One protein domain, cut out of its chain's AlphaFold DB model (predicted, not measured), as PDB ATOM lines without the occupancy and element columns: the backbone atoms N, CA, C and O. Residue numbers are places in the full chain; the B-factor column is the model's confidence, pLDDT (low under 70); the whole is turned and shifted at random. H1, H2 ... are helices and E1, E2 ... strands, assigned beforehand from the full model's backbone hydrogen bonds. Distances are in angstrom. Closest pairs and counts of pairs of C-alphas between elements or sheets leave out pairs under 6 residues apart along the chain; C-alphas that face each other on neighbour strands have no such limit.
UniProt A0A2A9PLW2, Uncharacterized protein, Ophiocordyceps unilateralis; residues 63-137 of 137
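This is residues 63 to 137 of the 137 residues of an uncharacterized protein of Ophiocordyceps unilateralis (UniProt A0A2A9PLW2). With little regular structure, this is a small twisted sheet with short helix H1 beyond one end and an unnamed tail, residues 112 to 137, winding out to the other. The 75 printed residues hold E1, E2, E3, H1, E4 along the chain, 24 residues in named elements, class mixed. The antiparallel sheet runs E1, E2, E3, E4. The whole is compact, radius of gyration of the C-alphas 12.6 A, yet elongated, spanning 38 by 21 by 20 A.

E1, residues 67 to 72, 15.6 A, begins at C-alpha (59.753, 0.789, 215.388). E2 is 77 to 83, 15.4 A; E3 88 to 90; H1 93 to 97. E4, 109 to 111, ends at C-alpha (67.158, 0.695, 203.659).

E1, E2 and E3 form a meander of two hairpins, each strand the antiparallel neighbour of the one before. N 70 and O 80 are 2.8 A apart, N 81 and O 89 2.8 A, and, between E3 and E4, N 88 and O 111 2.8 A, within hydrogen-bond range. The sheet is only just strongly twisted, its C-alphas up to 4.4 A off its best plane. H1, its O i to N i+4 pair within range, is not on the sheet.

The C-alphas of Ala 98 and Asn 132, the two farthest apart, are 38.2 A apart. The printed part has no cut. The link H1 to E4 is long. pLDDT is under 70 at residues 63 to 65, 73 and 123 to 137.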
ATOM      1  N   GLY A  63      68.218  -0.003 219.671       51.12
ATOM      2  CA  GLY A  63      67.850   0.417 218.339       51.12
ATOM      3  C   GLY A  63      66.943   1.639 218.408       51.12
ATOM      4  O   GLY A  63      66.581   2.082 219.508       51.12
ATOM      5  N   PRO A  64      66.616   2.211 217.247       57.69
ATOM      6  CA  PRO A  64      65.638   3.282 217.175       57.69
ATOM      7  C   PRO A  64      64.382   2.899 217.971       57.69
ATOM      8  O   PRO A  64      63.896   1.772 217.909       57.69
ATOM      9  N   LYS A  65      63.919   3.825 218.813       65.75
ATOM     10  CA  LYS A  65      62.669   3.660 219.557       65.75
ATOM     11  C   LYS A  65      61.511   4.044 218.644       65.75
ATOM     12  O   LYS A  65      61.629   5.012 217.902       65.75
ATOM     13  N   GLY A  66      60.388   3.341 218.762       79.06
ATOM     14  CA  GLY A  66      59.217   3.596 217.918       79.06
ATOM     15  C   GLY A  66      59.292   2.892 216.566       79.06
ATOM     16  O   GLY A  66      58.905   3.465 215.558       79.06
ATOM     17  N   CYS A  67      59.816   1.666 216.548       85.44
ATOM     18  CA  CYS A  67      59.753   0.789 215.388       85.44
ATOM     19  C   CYS A  67      58.647  -0.246 215.574       85.44
ATOM     20  O   CYS A  67      58.544  -0.867 216.635       85.44
ATOM     21  N   SER A  68      57.858  -0.463 214.530       85.81
ATOM     22  CA  SER A  68      56.793  -1.463 214.489       85.81
ATOM     23  C   SER A  68      57.062  -2.486 213.397       85.81
ATOM     24  O   SER A  68      57.658  -2.168 212.366       85.81
ATOM     25  N   ALA A  69      56.608  -3.718 213.621       88.31
ATOM     26  CA  ALA A  69      56.624  -4.731 212.580       88.31
ATOM     27  C   ALA A  69      55.682  -4.299 211.450       88.31
ATOM     28  O   ALA A  69      54.518  -3.981 211.697       88.31
ATOM     29  N   ALA A  70      56.199  -4.292 210.232       85.06
ATOM     30  CA  ALA A  70      55.458  -4.035 209.014       85.06
ATOM     31  C   ALA A  70      55.607  -5.243 208.087       85.06
ATOM     32  O   ALA A  70      56.665  -5.874 207.999       85.06
ATOM     33  N   ALA A  71      54.513  -5.585 207.420       82.19
ATOM     34  CA  ALA A  71      54.480  -6.591 206.381       82.19
ATOM     35  C   ALA A  71      53.480  -6.125 205.331       82.19
ATOM     36  O   ALA A  71      52.342  -5.784 205.658       82.19
ATOM     37  N   SER A  72      53.906  -6.139 204.077       74.00
ATOM     38  CA  SER A  72      53.074  -5.752 202.948       74.00
ATOM     39  C   SER A  72      52.744  -7.031 202.184       74.00
ATOM     40  O   SER A  72      53.535  -7.447 201.348       74.00
ATOM     41  N   PRO A  73      51.606  -7.704 202.447       69.69
ATOM     42  CA  PRO A  73      51.297  -9.015 201.856       69.69
ATOM     43  C   PRO A  73      51.123  -8.974 200.332       69.69
ATOM     44  O   PRO A  73      51.109 -10.010 199.674       69.69
ATOM     45  N   ARG A  74      50.972  -7.774 199.761       72.06
ATOM     46  CA  ARG A  74      50.930  -7.532 198.312       72.06
ATOM     47  C   ARG A  74      52.299  -7.212 197.722       72.06
ATOM     48  O   ARG A  74      52.391  -6.951 196.526       72.06
ATOM     49  N   CYS A  75      53.336  -7.231 198.547       73.94
ATOM     50  CA  CYS A  75      54.696  -6.953 198.157       73.94
ATOM     51  C   CYS A  75      55.629  -8.087 198.553       73.94
ATOM     52  O   CYS A  75      55.438  -8.780 199.545       73.94
ATOM     53  N   CYS A  76      56.695  -8.234 197.784       79.62
ATOM     54  CA  CYS A  76      57.798  -9.154 198.005       79.62
ATOM     55  C   CYS A  76      58.721  -8.681 199.133       79.62
ATOM     56  O   CYS A  76      59.907  -8.987 199.151       79.62
ATOM     57  N   VAL A  77      58.184  -7.884 200.052       78.38
ATOM     58  CA  VAL A  77      58.930  -7.361 201.176       78.38
ATOM     59  C   VAL A  77      58.654  -8.285 202.352       78.38
ATOM     60  O   VAL A  77      57.505  -8.366 202.800       78.38
ATOM     61  N   PRO A  78      59.671  -8.998 202.861       78.31
ATOM     62  CA  PRO A  78      59.492  -9.819 204.043       78.31
ATOM     63  C   PRO A  78      59.121  -8.942 205.243       78.31
ATOM     64  O   PRO A  78      59.255  -7.714 205.227       78.31
ATOM     65  N   GLN A  79      58.671  -9.582 206.318       87.81
ATOM     66  CA  GLN A  79      58.413  -8.881 207.567       87.81
ATOM     67  C   GLN A  79      59.661  -8.101 208.009       87.81
ATOM     68  O   GLN A  79      60.758  -8.653 208.137       87.81
ATOM     69  N   HIS A  80      59.488  -6.804 208.231       89.25
ATOM     70  CA  HIS A  80      60.555  -5.868 208.560       89.25
ATOM     71  C   HIS A  80      60.102  -4.923 209.671       89.25
ATOM     72  O   HIS A  80      58.950  -4.941 210.103       89.25
ATOM     73  N   CYS A  81      61.027  -4.118 210.172       90.81
ATOM     74  CA  CYS A  81      60.754  -3.085 211.154       90.81
ATOM     75  C   CYS A  81      60.779  -1.726 210.473       90.81
ATOM     76  O   CYS A  81      61.830  -1.310 209.990       90.81
ATOM     77  N   GLN A  82      59.634  -1.051 210.474       88.88
ATOM     78  CA  GLN A  82      59.489   0.327 210.021       88.88
ATOM     79  C   GLN A  82      59.557   1.238 211.246       88.88
ATOM     80  O   GLN A  82      58.810   1.039 212.207       88.88
ATOM     81  N   CYS A  83      60.462   2.210 211.230       88.81
ATOM     82  CA  CYS A  83      60.647   3.148 212.333       88.81
ATOM     83  C   CYS A  83      60.111   4.542 211.984       88.81
ATOM     84  O   CYS A  83      59.929   4.877 210.811       88.81
ATOM     85  N   ASN A  84      59.868   5.366 213.006       86.00
ATOM     86  CA  ASN A  84      59.353   6.734 212.848       86.00
ATOM     87  C   ASN A  84      60.249   7.647 211.990       86.00
ATOM     88  O   ASN A  84      59.769   8.631 211.438       86.00
ATOM     89  N   ASP A  85      61.540   7.336 211.887       83.44
ATOM     90  CA  ASP A  85      62.512   8.010 211.023       83.44
ATOM     91  C   ASP A  85      62.417   7.588 209.544       83.44
ATOM     92  O   ASP A  85      63.170   8.092 208.719       83.44
ATOM     93  N   GLY A  86      61.496   6.688 209.185       83.81
ATOM     94  CA  GLY A  86      61.306   6.200 207.812       83.81
ATOM     95  C   GLY A  86      62.228   5.040 207.433       83.81
ATOM     96  O   GLY A  86      61.934   4.299 206.497       83.81
ATOM     97  N   HIS A  87      63.282   4.815 208.214       89.50
ATOM     98  CA  HIS A  87      64.217   3.724 208.007       89.50
ATOM     99  C   HIS A  87      63.595   2.347 208.235       89.50
ATOM    100  O   HIS A  87      62.727   2.139 209.095       89.50
ATOM    101  N   VAL A  88      64.131   1.390 207.485       89.38
ATOM    102  CA  VAL A  88      63.735  -0.009 207.505       89.38
ATOM    103  C   VAL A  88      64.859  -0.858 208.067       89.38
ATOM    104  O   VAL A  88      66.004  -0.802 207.613       89.38
ATOM    105  N   TYR A  89      64.512  -1.694 209.036       90.38
ATOM    106  CA  TYR A  89      65.429  -2.631 209.666       90.38
ATOM    107  C   TYR A  89      64.921  -4.064 209.554       90.38
ATOM    108  O   TYR A  89      63.722  -4.324 209.458       90.38
ATOM    109  N   ARG A  90      65.839  -5.024 209.631       89.62
ATOM    110  CA  ARG A  90      65.507  -6.443 209.667       89.62
ATOM    111  C   ARG A  90      64.762  -6.777 210.955       89.62
ATOM    112  O   ARG A  90      65.223  -6.443 212.054       89.62
ATOM    113  N   PHE A  91      63.650  -7.486 210.793       90.81
ATOM    114  CA  PHE A  91      62.872  -8.028 211.894       90.81
ATOM    115  C   PHE A  91      63.709  -8.989 212.743       90.81
ATOM    116  O   PHE A  91      64.504  -9.776 212.230       90.81
ATOM    117  N   ASN A  92      63.563  -8.901 214.062       91.56
ATOM    118  CA  ASN A  92      64.267  -9.740 215.018       91.56
ATOM    119  C   ASN A  92      63.380 -10.910 215.461       91.56
ATOM    120  O   ASN A  92      62.758 -10.864 216.526       91.56
ATOM    121  N   ASP A  93      63.364 -11.987 214.673       90.50
ATOM    122  CA  ASP A  93      62.604 -13.205 214.989       90.50
ATOM    123  C   ASP A  93      62.936 -13.784 216.363       90.50
ATOM    124  O   ASP A  93      62.056 -14.282 217.059       90.50
ATOM    125  N   ALA A  94      64.201 -13.709 216.783       90.38
ATOM    126  CA  ALA A  94      64.616 -14.207 218.088       90.38
ATOM    127  C   ALA A  94      64.001 -13.384 219.232       90.38
ATOM    128  O   ALA A  94      63.574 -13.953 220.234       90.38
ATOM    129  N   ASN A  95      63.921 -12.058 219.079       89.38
ATOM    130  CA  ASN A  95      63.248 -11.192 220.047       89.38
ATOM    131  C   ASN A  95      61.732 -11.427 220.056       89.38
ATOM    132  O   ASN A  95      61.161 -11.544 221.136       89.38
ATOM    133  N   SER A  96      61.111 -11.570 218.884       89.19
ATOM    134  CA  SER A  96      59.682 -11.887 218.766       89.19
ATOM    135  C   SER A  96      59.327 -13.213 219.448       89.19
ATOM    136  O   SER A  96      58.458 -13.270 220.317       89.19
ATOM    137  N   LYS A  97      60.093 -14.274 219.167       92.44
ATOM    138  CA  LYS A  97      59.920 -15.597 219.796       92.44
ATOM    139  C   LYS A  97      60.142 -15.585 221.311       92.44
ATOM    140  O   LYS A  97      59.616 -16.446 222.005       92.44
ATOM    141  N   ALA A  98      60.903 -14.622 221.827       91.06
ATOM    142  CA  ALA A  98      61.107 -14.417 223.259       91.06
ATOM    143  C   ALA A  98      60.007 -13.558 223.924       91.06
ATOM    144  O   ALA A  98      60.150 -13.200 225.093       91.06
ATOM    145  N   GLY A  99      58.933 -13.212 223.201       87.94
ATOM    146  CA  GLY A  99      57.822 -12.386 223.689       87.94
ATOM    147  C   GLY A  99      58.019 -10.877 223.509       87.94
ATOM    148  O   GLY A  99      57.268 -10.091 224.083       87.94
ATOM    149  N   GLY A 100      59.038 -10.456 222.755       87.56
ATOM    150  CA  GLY A 100      59.251  -9.060 222.371       87.56
ATOM    151  C   GLY A 100      58.474  -8.664 221.114       87.56
ATOM    152  O   GLY A 100      57.769  -9.468 220.512       87.56
ATOM    153  N   SER A 101      58.630  -7.414 220.678       86.50
ATOM    154  CA  SER A 101      57.973  -6.908 219.462       86.50
ATOM    155  C   SER A 101      58.671  -7.333 218.165       86.50
ATOM    156  O   SER A 101      58.140  -7.111 217.080       86.50
ATOM    157  N   GLY A 102      59.895  -7.860 218.253       89.56
ATOM    158  CA  GLY A 102      60.777  -8.119 217.113       89.56
ATOM    159  C   GLY A 102      61.376  -6.858 216.476       89.56
ATOM    160  O   GLY A 102      62.279  -6.967 215.649       89.56
ATOM    161  N   CYS A 103      60.937  -5.671 216.893       88.62
ATOM    162  CA  CYS A 103      61.436  -4.381 216.415       88.62
ATOM    163  C   CYS A 103      62.008  -3.496 217.522       88.62
ATOM    164  O   CYS A 103      62.507  -2.416 217.228       88.62
ATOM    165  N   ASP A 104      61.994  -3.961 218.774       85.50
ATOM    166  CA  ASP A 104      62.692  -3.327 219.891       85.50
ATOM    167  C   ASP A 104      63.506  -4.371 220.691       85.50
ATOM    168  O   ASP A 104      62.952  -5.092 221.529       85.50
ATOM    169  N   PRO A 105      64.826  -4.491 220.447       79.12
ATOM    170  CA  PRO A 105      65.603  -3.804 219.415       79.12
ATOM    171  C   PRO A 105      65.448  -4.466 218.024       79.12
ATOM    172  O   PRO A 105      65.424  -5.702 217.933       79.12
ATOM    173  N   PRO A 106      65.437  -3.673 216.935       83.56
ATOM    174  CA  PRO A 106      65.565  -4.185 215.579       83.56
ATOM    175  C   PRO A 106      66.980  -4.739 215.352       83.56
ATOM    176  O   PRO A 106      67.906  -4.462 216.125       83.56
ATOM    177  N   MET A 107      67.162  -5.536 214.295       87.06
ATOM    178  CA  MET A 107      68.471  -6.116 213.989       87.06
ATOM    179  C   MET A 107      69.364  -5.172 213.175       87.06
ATOM    180  O   MET A 107      70.171  -4.429 213.730       87.06
ATOM    181  N   GLU A 108      69.281  -5.262 211.852       89.19
ATOM    182  CA  GLU A 108      70.213  -4.642 210.911       89.19
ATOM    183  C   GLU A 108      69.477  -3.622 210.055       89.19
ATOM    184  O   GLU A 108      68.324  -3.852 209.710       89.19
ATOM    185  N   PHE A 109      70.122  -2.503 209.736       90.19
ATOM    186  CA  PHE A 109      69.575  -1.526 208.799       90.19
ATOM    187  C   PHE A 109      69.533  -2.132 207.396       90.19
ATOM    188  O   PHE A 109      70.534  -2.681 206.942       90.19
ATOM    189  N   LEU A 110      68.386  -2.040 206.733       88.19
ATOM    190  CA  LEU A 110      68.197  -2.565 205.386       88.19
ATOM    191  C   LEU A 110      68.156  -1.442 204.350       88.19
ATOM    192  O   LEU A 110      68.843  -1.533 203.337       88.19
ATOM    193  N   ALA A 111      67.358  -0.403 204.598       88.06
ATOM    194  CA  ALA A 111      67.158   0.695 203.659       88.06
ATOM    195  C   ALA A 111      66.606   1.945 204.358       88.06
ATOM    196  O   ALA A 111      66.048   1.869 205.453       88.06
ATOM    197  N   GLU A 112      66.721   3.098 203.698       88.62
ATOM    198  CA  GLU A 112      66.157   4.361 204.193       88.62
ATOM    199  C   GLU A 112      64.626   4.419 204.082       88.62
ATOM    200  O   GLU A 112      63.996   5.234 204.743       88.62
ATOM    201  N   SER A 113      64.029   3.560 203.253       84.88
ATOM    202  CA  SER A 113      62.583   3.361 203.129       84.88
ATOM    203  C   SER A 113      62.289   1.999 202.496       84.88
ATOM    204  O   SER A 113      63.167   1.395 201.872       84.88
ATOM    205  N   THR A 114      61.052   1.515 202.610       79.38
ATOM    206  CA  THR A 114      60.634   0.208 202.069       79.38
ATOM    207  C   THR A 114      60.814   0.121 200.556       79.38
ATOM    208  O   THR A 114      61.243  -0.911 200.050       79.38
ATOM    209  N   ALA A 115      60.571   1.222 199.839       77.62
ATOM    210  CA  ALA A 115      60.718   1.303 198.385       77.62
ATOM    211  C   ALA A 115      62.174   1.180 197.901       77.62
ATOM    212  O   ALA A 115      62.409   0.881 196.733       77.62
ATOM    213  N   LEU A 116      63.151   1.410 198.784       81.75
ATOM    214  CA  LEU A 116      64.580   1.301 198.479       81.75
ATOM    215  C   LEU A 116      65.152  -0.088 198.799       81.75
ATOM    216  O   LEU A 116      66.357  -0.300 198.662       81.75
ATOM    217  N   LEU A 117      64.319  -1.042 199.231       80.31
ATOM    218  CA  LEU A 117      64.768  -2.414 199.436       80.31
ATOM    219  C   LEU A 117      65.107  -3.076 198.090       80.31
ATOM    220  O   LEU A 117      64.321  -2.988 197.148       80.31
ATOM    221  N   PRO A 118      66.236  -3.800 197.992       71.56
ATOM    222  CA  PRO A 118      66.678  -4.407 196.735       71.56
ATOM    223  C   PRO A 118      65.719  -5.484 196.200       71.56
ATOM    224  O   PRO A 118      65.684  -5.723 194.999       71.56
ATOM    225  N   GLU A 119      64.924  -6.110 197.071       72.25
ATOM    226  CA  GLU A 119      63.911  -7.118 196.710       72.25
ATOM    227  C   GLU A 119      62.483  -6.546 196.691       72.25
ATOM    228  O   GLU A 119      61.499  -7.284 196.732       72.25
ATOM    229  N   TYR A 120      62.338  -5.220 196.644       74.12
ATOM    230  CA  TYR A 120      61.026  -4.591 196.607       74.12
ATOM    231  C   TYR A 120      60.303  -4.892 195.282       74.12
ATOM    232  O   TYR A 120      60.644  -4.360 194.226       74.12
ATOM    233  N   CYS A 121      59.254  -5.716 195.338       75.31
ATOM    234  CA  CYS A 121      58.228  -5.794 194.297       75.31
ATOM    235  C   CYS A 121      56.834  -5.727 194.904       75.31
ATOM    236  O   CYS A 121      56.652  -6.148 196.035       75.31
ATOM    237  N   CYS A 122      55.848  -5.215 194.166       72.94
ATOM    238  CA  CYS A 122      54.458  -5.158 194.614       72.94
ATOM    239  C   CYS A 122      53.485  -5.455 193.476       72.94
ATOM    240  O   CYS A 122      53.688  -5.015 192.343       72.94
ATOM    241  N   PHE A 123      52.418  -6.191 193.788       69.81
ATOM    242  CA  PHE A 123      51.439  -6.662 192.818       69.81
ATOM    243  C   PHE A 123      50.010  -6.212 193.149       69.81
ATOM    244  O   PHE A 123      49.570  -6.325 194.295       69.81
ATOM    245  N   PRO A 124      49.234  -5.824 192.122       64.50
ATOM    246  CA  PRO A 124      49.676  -5.324 190.817       64.50
ATOM    247  C   PRO A 124      50.455  -3.993 190.956       64.50
ATOM    248  O   PRO A 124      50.179  -3.221 191.875       64.50
ATOM    249  N   PRO A 125      51.382  -3.680 190.030       60.19
ATOM    250  CA  PRO A 125      52.330  -2.556 190.141       60.19
ATOM    251  C   PRO A 125      51.685  -1.158 190.239       60.19
ATOM    252  O   PRO A 125      52.361  -0.191 190.569       60.19
ATOM    253  N   HIS A 126      50.378  -1.040 189.989       58.94
ATOM    254  CA  HIS A 126      49.630   0.219 190.038       58.94
ATOM    255  C   HIS A 126      48.915   0.488 191.374       58.94
ATOM    256  O   HIS A 126      48.391   1.583 191.556       58.94
ATOM    257  N   LEU A 127      48.866  -0.471 192.309       57.34
ATOM    258  CA  LEU A 127      48.080  -0.333 193.550       57.34
ATOM    259  C   LEU A 127      48.865   0.183 194.763       57.34
ATOM    260  O   LEU A 127      48.294   0.314 195.839       57.34
ATOM    261  N   CYS A 128      50.146   0.500 194.595       56.72
ATOM    262  CA  CYS A 128      51.010   0.984 195.673       56.72
ATOM    263  C   CYS A 128      51.146   2.507 195.746       56.72
ATOM    264  O   CYS A 128      51.925   3.025 196.542       56.72
ATOM    265  N   VAL A 129      50.407   3.237 194.913       55.56
ATOM    266  CA  VAL A 129      50.351   4.695 194.984       55.56
ATOM    267  C   VAL A 129      49.259   5.060 195.985       55.56
ATOM    268  O   VAL A 129      48.069   4.961 195.693       55.56
ATOM    269  N   GLY A 130      49.666   5.455 197.188       53.72
ATOM    270  CA  GLY A 130      48.777   6.054 198.173       53.72
ATOM    271  C   GLY A 130      48.138   7.341 197.627       53.72
ATOM    272  O   GLY A 130      48.633   7.921 196.659       53.72
ATOM    273  N   PRO A 131      47.075   7.855 198.265       53.16
ATOM    274  CA  PRO A 131      46.272   8.973 197.747       53.16
ATOM    275  C   PRO A 131      47.053  10.283 197.518       53.16
ATOM    276  O   PRO A 131      46.559  11.173 196.839       53.16
ATOM    277  N   ASN A 132      48.276  10.390 198.049       61.59
ATOM    278  CA  ASN A 132      49.164  11.547 197.908       61.59
ATOM    279  C   ASN A 132      50.391  11.279 197.014       61.59
ATOM    280  O   ASN A 132      51.393  11.978 197.135       61.59
ATOM    281  N   GLY A 133      50.386  10.226 196.190       54.31
ATOM    282  CA  GLY A 133      51.566   9.843 195.401       54.31
ATOM    283  C   GLY A 133      52.679   9.166 196.214       54.31
ATOM    284  O   GLY A 133      53.725   8.836 195.667       54.31
ATOM    285  N   GLN A 134      52.467   8.950 197.516       52.28
ATOM    286  CA  GLN A 134      53.396   8.208 198.365       52.28
ATOM    287  C   GLN A 134      53.305   6.719 198.050       52.28
ATOM    288  O   GLN A 134      52.204   6.181 197.951       52.28
ATOM    289  N   MET A 135      54.451   6.055 197.918       54.44
ATOM    290  CA  MET A 135      54.526   4.602 197.801       54.44
ATOM    291  C   MET A 135      54.137   3.983 199.148       54.44
ATOM    292  O   MET A 135      54.983   3.815 200.018       54.44
ATOM    293  N   ASN A 136      52.842   3.724 199.335       55.25
ATOM    294  CA  ASN A 136      52.291   3.079 200.520       55.25
ATOM    295  C   ASN A 136      51.701   1.741 200.088       55.25
ATOM    296  O   ASN A 136      50.575   1.663 199.589       55.25
ATOM    297  N   CYS A 137      52.505   0.710 200.292       53.22
ATOM    298  CA  CYS A 137      52.071  -0.662 200.453       53.22
ATOM    299  C   CYS A 137      52.441  -1.077 201.887       53.22
ATOM    300  O   CYS A 137      51.922  -2.118 202.328       53.22
TER     301      CYS A 137